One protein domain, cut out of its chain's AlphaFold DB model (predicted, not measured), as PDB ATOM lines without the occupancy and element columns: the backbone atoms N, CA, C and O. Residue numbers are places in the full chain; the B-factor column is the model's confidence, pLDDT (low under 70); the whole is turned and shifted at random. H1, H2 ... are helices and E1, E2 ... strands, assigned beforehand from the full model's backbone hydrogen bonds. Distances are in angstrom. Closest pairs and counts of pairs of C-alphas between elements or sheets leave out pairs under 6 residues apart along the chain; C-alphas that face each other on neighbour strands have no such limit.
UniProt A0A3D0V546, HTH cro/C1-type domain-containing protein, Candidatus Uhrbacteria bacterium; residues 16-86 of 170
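AT A GLANCE: This is residues 16 to 86 of the 170 residues of the protein "HTH cro/C1-type domain-containing protein" of Candidatus Uhrbacteria bacterium (UniProt A0A3D0V546). A small three-stranded sheet has helix H3 over one face, while helix H4 only grazes the sheet, closest to its edge strand E2; a pair of helices, H1 and H2, lies off the sheet and packs on these two, H1 just touching H4 and H2 packing on H3. The pair H1 and H2 makes one end of the longest axis, and the turn of the hairpin E1 and E2, with the loop from E2 to E3, makes the other. The printed part has 71 residues, with four named helices and three named strands in the order H1 H2 E1 E2 E3 H3 H4; the sheet runs E2 E1 E3, antiparallel throughout, and the class is mixed, helices and strands. It is compact, with a radius of gyration of the C-alphas of 10.9 A, and spans 32 by 21 by 18 A, only just elongated.

IN THESE COORDINATES: H1, residues 16 to 22, begins at C-alpha 16 (92.287, 118.360, 116.996) and is 10.1 A long. H2, residues 31 to 37, is 10.0 A long. E1, residues 41 to 44, measures 10.3 A; E2, residues 48 to 51, and E3, residues 59 to 62, 10.4 A each. H3, residues 63 to 70, starts at C-alpha 63 (80.801, 108.339, 123.064) and is 10.3 A long. H4, residues 72 to 81, is 14.3 A long and ends at C-alpha 81 (84.856, 104.749, 106.408).

HOW THE PARTS SIT: E1 is the inner strand. N 43 and O 50 of the hairpin E1 and E2 are 2.9 A apart, within hydrogen-bond range; so are N 61 and O 42 of E3 and E1, at 2.8 A. Residues 48 to 49 of E2 also pair, antiparallel, with residues 84 to 85. H3 is on the sheet at a height of 8.7 A, over E1 and E3, along the strands, at 12 degrees to E1 on the local plane. H4 only grazes the sheet with residues 74 to 81; its closest C-alphas to E2 are those of Ala 78 and Ala 50, 5.4 A. H2 and H3 touch at Ala 35 and Gln 64, closest C-alphas 4.8 A, opposite ways at a shallow tilt of 33 degrees, only just short of steep. H1 and H2 touch at Phe 18 and Pro 31, 6.1 A between closest C-alphas, at a steep tilt of 58 degrees, the same way. H1 and H4 only just touch, with 3 pairs of C-alphas within 8 A, the closest Val 21 and Glu 76 at 5.9 A, about perpendicular at 82 degrees. The helix packing is mostly crossed, only just: 1 of these 3 tilts is shallow. Every O i to N i+4 pair is within hydrogen-bond range in H1, H2, H3 and H4.

THE WHOLE: The farthest C-alphas, Ala 29 and Thr 57, are 32.3 A apart. The printed part has no cut and no long link. Mean pLDDT of the printed part is 96.3, and no printed residue is under 70.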
ATOM      1  N   ALA A  16      93.015 118.246 118.258       85.69
ATOM      2  CA  ALA A  16      92.287 118.360 116.996       85.69
ATOM      3  C   ALA A  16      91.825 116.991 116.465       85.69
ATOM      4  O   ALA A  16      90.706 116.879 115.962       85.69
ATOM      5  N   ASP A  17      92.630 115.944 116.659       89.12
ATOM      6  CA  ASP A  17      92.290 114.577 116.245       89.12
ATOM      7  C   ASP A  17      91.099 114.037 117.051       89.12
ATOM      8  O   ASP A  17      90.220 113.356 116.524       89.12
ATOM      9  N   PHE A  18      90.985 114.408 118.329       92.50
ATOM     10  CA  PHE A  18      89.836 114.009 119.147       92.50
ATOM     11  C   PHE A  18      88.553 114.734 118.737       92.50
ATOM     12  O   PHE A  18      87.484 114.128 118.745       92.50
ATOM     13  N   ILE A  19      88.640 116.003 118.334       93.50
ATOM     14  CA  ILE A  19      87.486 116.741 117.798       93.50
ATOM     15  C   ILE A  19      86.980 116.091 116.504       93.50
ATOM     16  O   ILE A  19      85.770 116.021 116.293       93.50
ATOM     17  N   TYR A  20      87.873 115.564 115.664       94.44
ATOM     18  CA  TYR A  20      87.478 114.825 114.464       94.44
ATOM     19  C   TYR A  20      86.617 113.593 114.799       94.44
ATOM     20  O   TYR A  20      85.563 113.389 114.196       94.44
ATOM     21  N   VAL A  21      87.010 112.821 115.819       96.25
ATOM     22  CA  VAL A  21      86.294 111.600 116.222       96.25
ATOM     23  C   VAL A  21      85.008 111.898 116.996       96.25
ATOM     24  O   VAL A  21      83.945 111.345 116.706       96.25
ATOM     25  N   PHE A  22      85.091 112.766 118.002       97.12
ATOM     26  CA  PHE A  22      83.998 113.015 118.942       97.12
ATOM     27  C   PHE A  22      83.059 114.130 118.476       97.12
ATOM     28  O   PHE A  22      81.894 114.143 118.854       97.12
ATOM     29  N   GLY A  23      83.486 114.988 117.555       95.62
ATOM     30  CA  GLY A  23      82.701 116.097 117.027       95.62
ATOM     31  C   GLY A  23      83.097 117.463 117.600       95.62
ATOM     32  O   GLY A  23      83.887 117.554 118.540       95.62
ATOM     33  N   PRO A  24      82.539 118.544 117.025       95.25
ATOM     34  CA  PRO A  24      82.951 119.923 117.303       95.25
ATOM     35  C   PRO A  24      82.618 120.408 118.719       95.25
ATOM     36  O   PRO A  24      83.174 121.404 119.173       95.25
ATOM     37  N   ASP A  25      81.704 119.735 119.415       96.12
ATOM     38  CA  ASP A  25      81.320 120.049 120.789       96.12
ATOM     39  C   ASP A  25      82.214 119.370 121.841       96.12
ATOM     40  O   ASP A  25      82.113 119.700 123.024       96.12
ATOM     41  N   ALA A  26      83.101 118.456 121.427       95.94
ATOM     42  CA  ALA A  26      84.011 117.746 122.313       95.94
ATOM     43  C   ALA A  26      85.059 118.687 122.929       95.94
ATOM     44  O   ALA A  26      85.618 119.568 122.275       95.94
ATOM     45  N   ARG A  27      85.355 118.483 124.215       95.44
ATOM     46  CA  ARG A  27      86.292 119.297 125.001       95.44
ATOM     47  C   ARG A  27      87.233 118.410 125.803       95.44
ATOM     48  O   ARG A  27      86.802 117.452 126.436       95.44
ATOM     49  N   GLY A  28      88.505 118.787 125.860       93.19
ATOM     50  CA  GLY A  28      89.509 118.110 126.677       93.19
ATOM     51  C   GLY A  28      90.812 117.873 125.927       93.19
ATOM     52  O   GLY A  28      90.905 118.102 124.726       93.19
ATOM     53  N   ALA A  29      91.828 117.435 126.669       92.38
ATOM     54  CA  ALA A  29      93.144 117.103 126.124       92.38
ATOM     55  C   ALA A  29      93.363 115.588 125.964       92.38
ATOM     56  O   ALA A  29      94.427 115.181 125.511       92.38
ATOM     57  N   THR A  30      92.390 114.758 126.356       93.75
ATOM     58  CA  THR A  30      92.455 113.295 126.232       93.75
ATOM     59  C   THR A  30      91.193 112.757 125.556       93.75
ATOM     60  O   THR A  30      90.142 113.409 125.639       93.75
ATOM     61  N   PRO A  31      91.254 111.558 124.945       94.94
ATOM     62  CA  PRO A  31      90.087 110.919 124.344       94.94
ATOM     63  C   PRO A  31      88.922 110.773 125.326       94.94
ATOM     64  O   PRO A  31      87.780 111.033 124.967       94.94
ATOM     65  N   GLU A  32      89.191 110.414 126.582       96.25
ATOM     66  CA  GLU A  32      88.169 110.197 127.610       96.25
ATOM     67  C   GLU A  32      87.463 111.498 127.995       96.25
ATOM     68  O   GLU A  32      86.244 111.513 128.177       96.25
ATOM     69  N   ALA A  33      88.213 112.600 128.103       95.88
ATOM     70  CA  ALA A  33      87.646 113.913 128.388       95.88
ATOM     71  C   ALA A  33      86.748 114.392 127.232       95.88
ATOM     72  O   ALA A  33      85.628 114.858 127.471       95.88
ATOM     73  N   CYS A  34      87.195 114.199 125.988       96.69
ATOM     74  CA  CYS A  34      86.413 114.500 124.790       96.69
ATOM     75  C   CYS A  34      85.152 113.629 124.697       96.69
ATOM     76  O   CYS A  34      84.053 114.154 124.524       96.69
ATOM     77  N   ALA A  35      85.278 112.316 124.901       96.94
ATOM     78  CA  ALA A  35      84.169 111.366 124.864       96.94
ATOM     79  C   ALA A  35      83.098 111.645 125.929       96.94
ATOM     80  O   ALA A  35      81.914 111.415 125.689       96.94
ATOM     81  N   LYS A  36      83.506 112.140 127.105       97.69
ATOM     82  CA  LYS A  36      82.599 112.507 128.200       97.69
ATOM     83  C   LYS A  36      81.862 113.829 127.957       97.69
ATOM     84  O   LYS A  36      80.784 114.025 128.509       97.69
ATOM     85  N   SER A  37      82.457 114.753 127.205       97.12
ATOM     86  CA  SER A  37      81.916 116.106 127.010       97.12
ATOM     87  C   SER A  37      81.057 116.265 125.757       97.12
ATOM     88  O   SER A  37      80.230 117.173 125.723       97.12
ATOM     89  N   THR A  38      81.232 115.408 124.750       97.50
ATOM     90  CA  THR A  38      80.432 115.452 123.522       97.50
ATOM     91  C   THR A  38      79.024 114.879 123.702       97.50
ATOM     92  O   THR A  38      78.787 113.954 124.482       97.50
ATOM     93  N   SER A  39      78.089 115.392 122.906       97.31
ATOM     94  CA  SER A  39      76.750 114.841 122.702       97.31
ATOM     95  C   SER A  39      76.678 113.762 121.612       97.31
ATOM     96  O   SER A  39      75.622 113.142 121.442       97.31
ATOM     97  N   ARG A  40      77.775 113.500 120.880       97.62
ATOM     98  CA  ARG A  40      77.821 112.480 119.826       97.62
ATOM     99  C   ARG A  40      77.447 111.108 120.375       97.62
ATOM    100  O   ARG A  40      78.002 110.632 121.372       97.62
ATOM    101  N   LYS A  41      76.537 110.452 119.660       98.56
ATOM    102  CA  LYS A  41      76.099 109.085 119.922       98.56
ATOM    103  C   LYS A  41      76.638 108.143 118.859       98.56
ATOM    104  O   LYS A  41      76.884 108.535 117.719       98.56
ATOM    105  N   TRP A  42      76.766 106.893 119.258       98.62
ATOM    106  CA  TRP A  42      77.196 105.798 118.406       98.62
ATOM    107  C   TRP A  42      76.096 104.762 118.345       98.62
ATOM    108  O   TRP A  42      75.277 104.662 119.256       98.62
ATOM    109  N   VAL A  43      76.084 103.994 117.270       98.50
ATOM    110  CA  VAL A  43      75.174 102.878 117.091       98.50
ATOM    111  C   VAL A  43      75.980 101.657 116.687       98.50
ATOM    112  O   VAL A  43      76.866 101.750 115.839       98.50
ATOM    113  N   ARG A  44      75.688 100.513 117.301       97.62
ATOM    114  CA  ARG A  44      76.196  99.226 116.825       97.62
ATOM    115  C   ARG A  44      75.065  98.354 116.316       97.62
ATOM    116  O   ARG A  44      73.970  98.360 116.881       97.62
ATOM    117  N   ASP A  45      75.357  97.554 115.307       96.81
ATOM    118  CA  ASP A  45      74.546  96.393 114.972       96.81
ATOM    119  C   ASP A  45      75.288  95.104 115.376       96.81
ATOM    120  O   ASP A  45      76.101  95.104 116.314       96.81
ATOM    121  N   GLN A  46      74.953  93.985 114.735       95.81
ATOM    122  CA  GLN A  46      75.623  92.710 114.966       95.81
ATOM    123  C   GLN A  46      77.127  92.787 114.657       95.81
ATOM    124  O   GLN A  46      77.926  92.320 115.470       95.81
ATOM    125  N   ASP A  47      77.497  93.418 113.540       95.75
ATOM    126  CA  ASP A  47      78.818  93.284 112.919       95.75
ATOM    127  C   ASP A  47      79.606  94.602 112.871       95.75
ATOM    128  O   ASP A  47      80.837  94.579 112.787       95.75
ATOM    129  N   HIS A  48      78.915  95.742 112.955       97.12
ATOM    130  CA  HIS A  48      79.450  97.076 112.718       97.12
ATOM    131  C   HIS A  48      79.186  98.050 113.869       97.12
ATOM    132  O   HIS A  48      78.215  97.945 114.620       97.12
ATOM    133  N   LEU A  49      80.050  99.060 113.935       98.12
ATOM    134  CA  LEU A  49      79.909 100.279 114.721       98.12
ATOM    135  C   LEU A  49      79.870 101.483 113.775       98.12
ATOM    136  O   LEU A  49      80.678 101.563 112.854       98.12
ATOM    137  N   ALA A  50      78.972 102.430 114.019       98.38
ATOM    138  CA  ALA A  50      78.855 103.659 113.242       98.38
ATOM    139  C   ALA A  50      78.444 104.842 114.130       98.38
ATOM    140  O   ALA A  50      78.001 104.675 115.272       98.38
ATOM    141  N   VAL A  51      78.570 106.056 113.596       98.38
ATOM    142  CA  VAL A  51      77.982 107.250 114.217       98.38
ATOM    143  C   VAL A  51      76.460 107.158 114.120       98.38
ATOM    144  O   VAL A  51      75.918 106.746 113.098       98.38
ATOM    145  N   PHE A  52      75.757 107.533 115.188       98.50
ATOM    146  CA  PHE A  52      74.299 107.537 115.185       98.50
ATOM    147  C   PHE A  52      73.746 108.572 114.199       98.50
ATOM    148  O   PHE A  52      74.147 109.738 114.207       98.50
ATOM    149  N   THR A  53      72.753 108.153 113.423       97.50
ATOM    150  CA  THR A  53      71.920 109.008 112.579       97.50
ATOM    151  C   THR A  53      70.451 108.781 112.919       97.50
ATOM    152  O   THR A  53      70.071 107.741 113.465       97.50
ATOM    153  N   GLU A  54      69.604 109.767 112.622       97.00
ATOM    154  CA  GLU A  54      68.162 109.614 112.801       97.00
ATOM    155  C   GLU A  54      67.647 108.429 111.965       97.00
ATOM    156  O   GLU A  54      67.970 108.298 110.786       97.00
ATOM    157  N   GLY A  55      66.886 107.533 112.600       96.12
ATOM    158  CA  GLY A  55      66.395 106.298 111.980       96.12
ATOM    159  C   GLY A  55      67.320 105.082 112.108       96.12
ATOM    160  O   GLY A  55      66.932 103.996 111.679       96.12
ATOM    161  N   ALA A  56      68.504 105.208 112.716       96.56
ATOM    162  CA  ALA A  56      69.351 104.049 112.993       96.56
ATOM    163  C   ALA A  56      68.644 103.051 113.931       96.56
ATOM    164  O   ALA A  56      68.119 103.428 114.979       96.56
ATOM    165  N   THR A  57      68.652 101.767 113.565       96.06
ATOM    166  CA  THR A  57      67.925 100.703 114.279       96.06
ATOM    167  C   THR A  57      68.790  99.907 115.252       96.06
ATOM    168  O   THR A  57      68.272  99.034 115.938       96.06
ATOM    169  N   GLY A  58      70.096 100.171 115.318       97.44
ATOM    170  CA  GLY A  58      71.004  99.429 116.189       97.44
ATOM    171  C   GLY A  58      70.935  99.829 117.668       97.44
ATOM    172  O   GLY A  58      70.131 100.667 118.082       97.44
ATOM    173  N   LEU A  59      71.822  99.254 118.479       98.25
ATOM    174  CA  LEU A  59      71.980  99.642 119.881       98.25
ATOM    175  C   LEU A  59      72.736 100.964 119.969       98.25
ATOM    176  O   LEU A  59      73.902 101.051 119.577       98.25
ATOM    177  N   VAL A  60      72.062 101.985 120.490       98.31
ATOM    178  CA  VAL A  60      72.617 103.331 120.651       98.31
ATOM    179  C   VAL A  60      73.396 103.430 121.960       98.31
ATOM    180  O   VAL A  60      72.939 102.956 122.998       98.31
ATOM    181  N   MET A  61      74.551 104.090 121.929       98.38
ATOM    182  CA  MET A  61      75.392 104.313 123.104       98.38
ATOM    183  C   MET A  61      76.075 105.684 123.091       98.38
ATOM    184  O   MET A  61      76.132 106.375 122.068       98.38
ATOM    185  N   SER A  62      76.586 106.085 124.255       98.38
ATOM    186  CA  SER A  62      77.355 107.320 124.421       98.38
ATOM    187  C   SER A  62      78.746 107.207 123.783       98.38
ATOM    188  O   SER A  62      79.275 106.107 123.616       98.38
ATOM    189  N   SER A  63      79.386 108.340 123.474       98.25
ATOM    190  CA  SER A  63      80.801 108.339 123.064       98.25
ATOM    191  C   SER A  63      81.728 107.770 124.138       98.25
ATOM    192  O   SER A  63      82.725 107.131 123.809       98.25
ATOM    193  N   GLN A  64      81.385 107.948 125.417       98.00
ATOM    194  CA  GLN A  64      82.138 107.373 126.530       98.00
ATOM    195  C   GLN A  64      82.093 105.840 126.511       98.00
ATOM    196  O   GLN A  64      83.134 105.196 126.651       98.00
ATOM    197  N   ASP A  65      80.912 105.253 126.310       97.94
ATOM    198  CA  ASP A  65      80.759 103.801 126.208       97.94
ATOM    199  C   ASP A  65      81.428 103.253 124.954       97.94
ATOM    200  O   ASP A  65      82.163 102.273 125.041       97.94
ATOM    201  N   ALA A  66      81.245 103.917 123.811       97.94
ATOM    202  CA  ALA A  66      81.868 103.505 122.561       97.94
ATOM    203  C   ALA A  66      83.404 103.492 122.674       97.94
ATOM    204  O   ALA A  66      84.039 102.507 122.294       97.94
ATOM    205  N   LEU A  67      84.004 104.532 123.268       96.94
ATOM    206  CA  LEU A  67      85.448 104.591 123.508       96.94
ATOM    207  C   LEU A  67      85.906 103.483 124.462       96.94
ATOM    208  O   LEU A  67      86.886 102.798 124.176       96.94
ATOM    209  N   ARG A  68      85.198 103.294 125.582       95.69
ATOM    210  CA  ARG A  68      85.524 102.274 126.589       95.69
ATOM    211  C   ARG A  68      85.473 100.859 126.013       95.69
ATOM    212  O   ARG A  68      86.298 100.030 126.386       95.69
ATOM    213  N   ILE A  69      84.489 100.575 125.163       95.69
ATOM    214  CA  ILE A  69      84.246  99.233 124.631       95.69
ATOM    215  C   ILE A  69      85.147  98.959 123.430       95.69
ATOM    216  O   ILE A  69      85.833  97.943 123.425       95.69
ATOM    217  N   PHE A  70      85.170  99.846 122.433       95.88
ATOM    218  CA  PHE A  70      85.804  99.572 121.138       95.88
ATOM    219  C   PHE A  70      87.202 100.175 120.984       95.88
ATOM    220  O   PHE A  70      87.975  99.736 120.129       95.88
ATOM    221  N   GLY A  71      87.548 101.149 121.825       95.19
ATOM    222  CA  GLY A  71      88.801 101.887 121.736       95.19
ATOM    223  C   GLY A  71      88.812 102.918 120.607       95.19
ATOM    224  O   GLY A  71      88.037 102.863 119.652       95.19
ATOM    225  N   LEU A  72      89.738 103.872 120.715       94.94
ATOM    226  CA  LEU A  72      89.797 105.034 119.828       94.94
ATOM    227  C   LEU A  72      89.980 104.655 118.352       94.94
ATOM    228  O   LEU A  72      89.277 105.188 117.505       94.94
ATOM    229  N   LYS A  73      90.832 103.663 118.058       93.81
ATOM    230  CA  LYS A  73      91.097 103.202 116.683       93.81
ATOM    231  C   LYS A  73      89.832 102.763 115.941       93.81
ATOM    232  O   LYS A  73      89.702 103.014 114.751       93.81
ATOM    233  N   LYS A  74      88.889 102.110 116.632       95.44
ATOM    234  CA  LYS A  74      87.622 101.685 116.018       95.44
ATOM    235  C   LYS A  74      86.658 102.841 115.806       95.44
ATOM    236  O   LYS A  74      85.901 102.819 114.841       95.44
ATOM    237  N   LEU A  75      86.704 103.851 116.670       97.12
ATOM    238  CA  LEU A  75      85.949 105.080 116.450       97.12
ATOM    239  C   LEU A  75      86.514 105.862 115.259       97.12
ATOM    240  O   LEU A  75      85.738 106.314 114.430       97.12
ATOM    241  N   GLU A  76      87.841 105.962 115.135       96.25
ATOM    242  CA  GLU A  76      88.517 106.571 113.978       96.25
ATOM    243  C   GLU A  76      88.134 105.863 112.668       96.25
ATOM    244  O   GLU A  76      87.661 106.522 111.744       96.25
ATOM    245  N   GLU A  77      88.231 104.528 112.623       95.88
ATOM    246  CA  GLU A  77      87.819 103.702 111.472       95.88
ATOM    247  C   GLU A  77      86.360 103.981 111.070       95.88
ATOM    248  O   GLU A  77      86.057 104.187 109.896       95.88
ATOM    249  N   ALA A  78      85.452 104.061 112.047       97.69
ATOM    250  CA  ALA A  78      84.041 104.327 111.789       97.69
ATOM    251  C   ALA A  78      83.770 105.750 111.276       97.69
ATOM    252  O   ALA A  78      82.798 105.957 110.554       97.69
ATOM    253  N   ILE A  79      84.606 106.728 111.628       97.81
ATOM    254  CA  ILE A  79      84.499 108.097 111.106       97.81
ATOM    255  C   ILE A  79      85.048 108.164 109.681       97.81
ATOM    256  O   ILE A  79      84.424 108.778 108.822       97.81
ATOM    257  N   GLU A  80      86.188 107.520 109.429       96.62
ATOM    258  CA  GLU A  80      86.865 107.540 108.132       96.62
ATOM    259  C   GLU A  80      86.071 106.796 107.050       96.62
ATOM    260  O   GLU A  80      85.906 107.306 105.942       96.62
ATOM    261  N   TYR A  81      85.535 105.619 107.376       97.12
ATOM    262  CA  TYR A  81      84.856 104.749 106.408       97.12
ATOM    263  C   TYR A  81      83.328 104.741 106.550       97.12
ATOM    264  O   TYR A  81      82.634 104.039 105.815       97.12
ATOM    265  N   GLY A  82      82.781 105.496 107.507       97.69
ATOM    266  CA  GLY A  82      81.352 105.535 107.837       97.69
ATOM    267  C   GLY A  82      80.881 104.392 108.748       97.69
ATOM    268  O   GLY A  82      79.854 104.528 109.415       97.69
ATOM    269  N   CYS A  83      81.626 103.286 108.821       97.56
ATOM    270  CA  CYS A  83      81.439 102.226 109.809       97.56
ATOM    271  C   CYS A  83      82.751 101.466 110.067       97.56
ATOM    272  O   CYS A  83      83.666 101.504 109.251       97.56
ATOM    273  N   ALA A  84      82.832 100.772 111.200       96.94
ATOM    274  CA  ALA A  84      83.942  99.891 111.552       96.94
ATOM    275  C   ALA A  84      83.429  98.478 111.822       96.94
ATOM    276  O   ALA A  84      82.430  98.309 112.522       96.94
ATOM    277  N   ILE A  85      84.133  97.459 111.324       95.81
ATOM    278  CA  ILE A  85      83.800  96.055 111.615       95.81
ATOM    279  C   ILE A  85      84.286  95.730 113.032       95.81
ATOM    280  O   ILE A  85      85.467  95.913 113.346       95.81
ATOM    281  N   ILE A  86      83.388  95.246 113.891       95.19
ATOM    282  CA  ILE A  86      83.672  94.947 115.307       95.19
ATOM    283  C   ILE A  86      83.705  93.446 115.613       95.19
ATOM    284  O   ILE A  86      84.297  93.027 116.605       95.19
TER     285      ILE A  86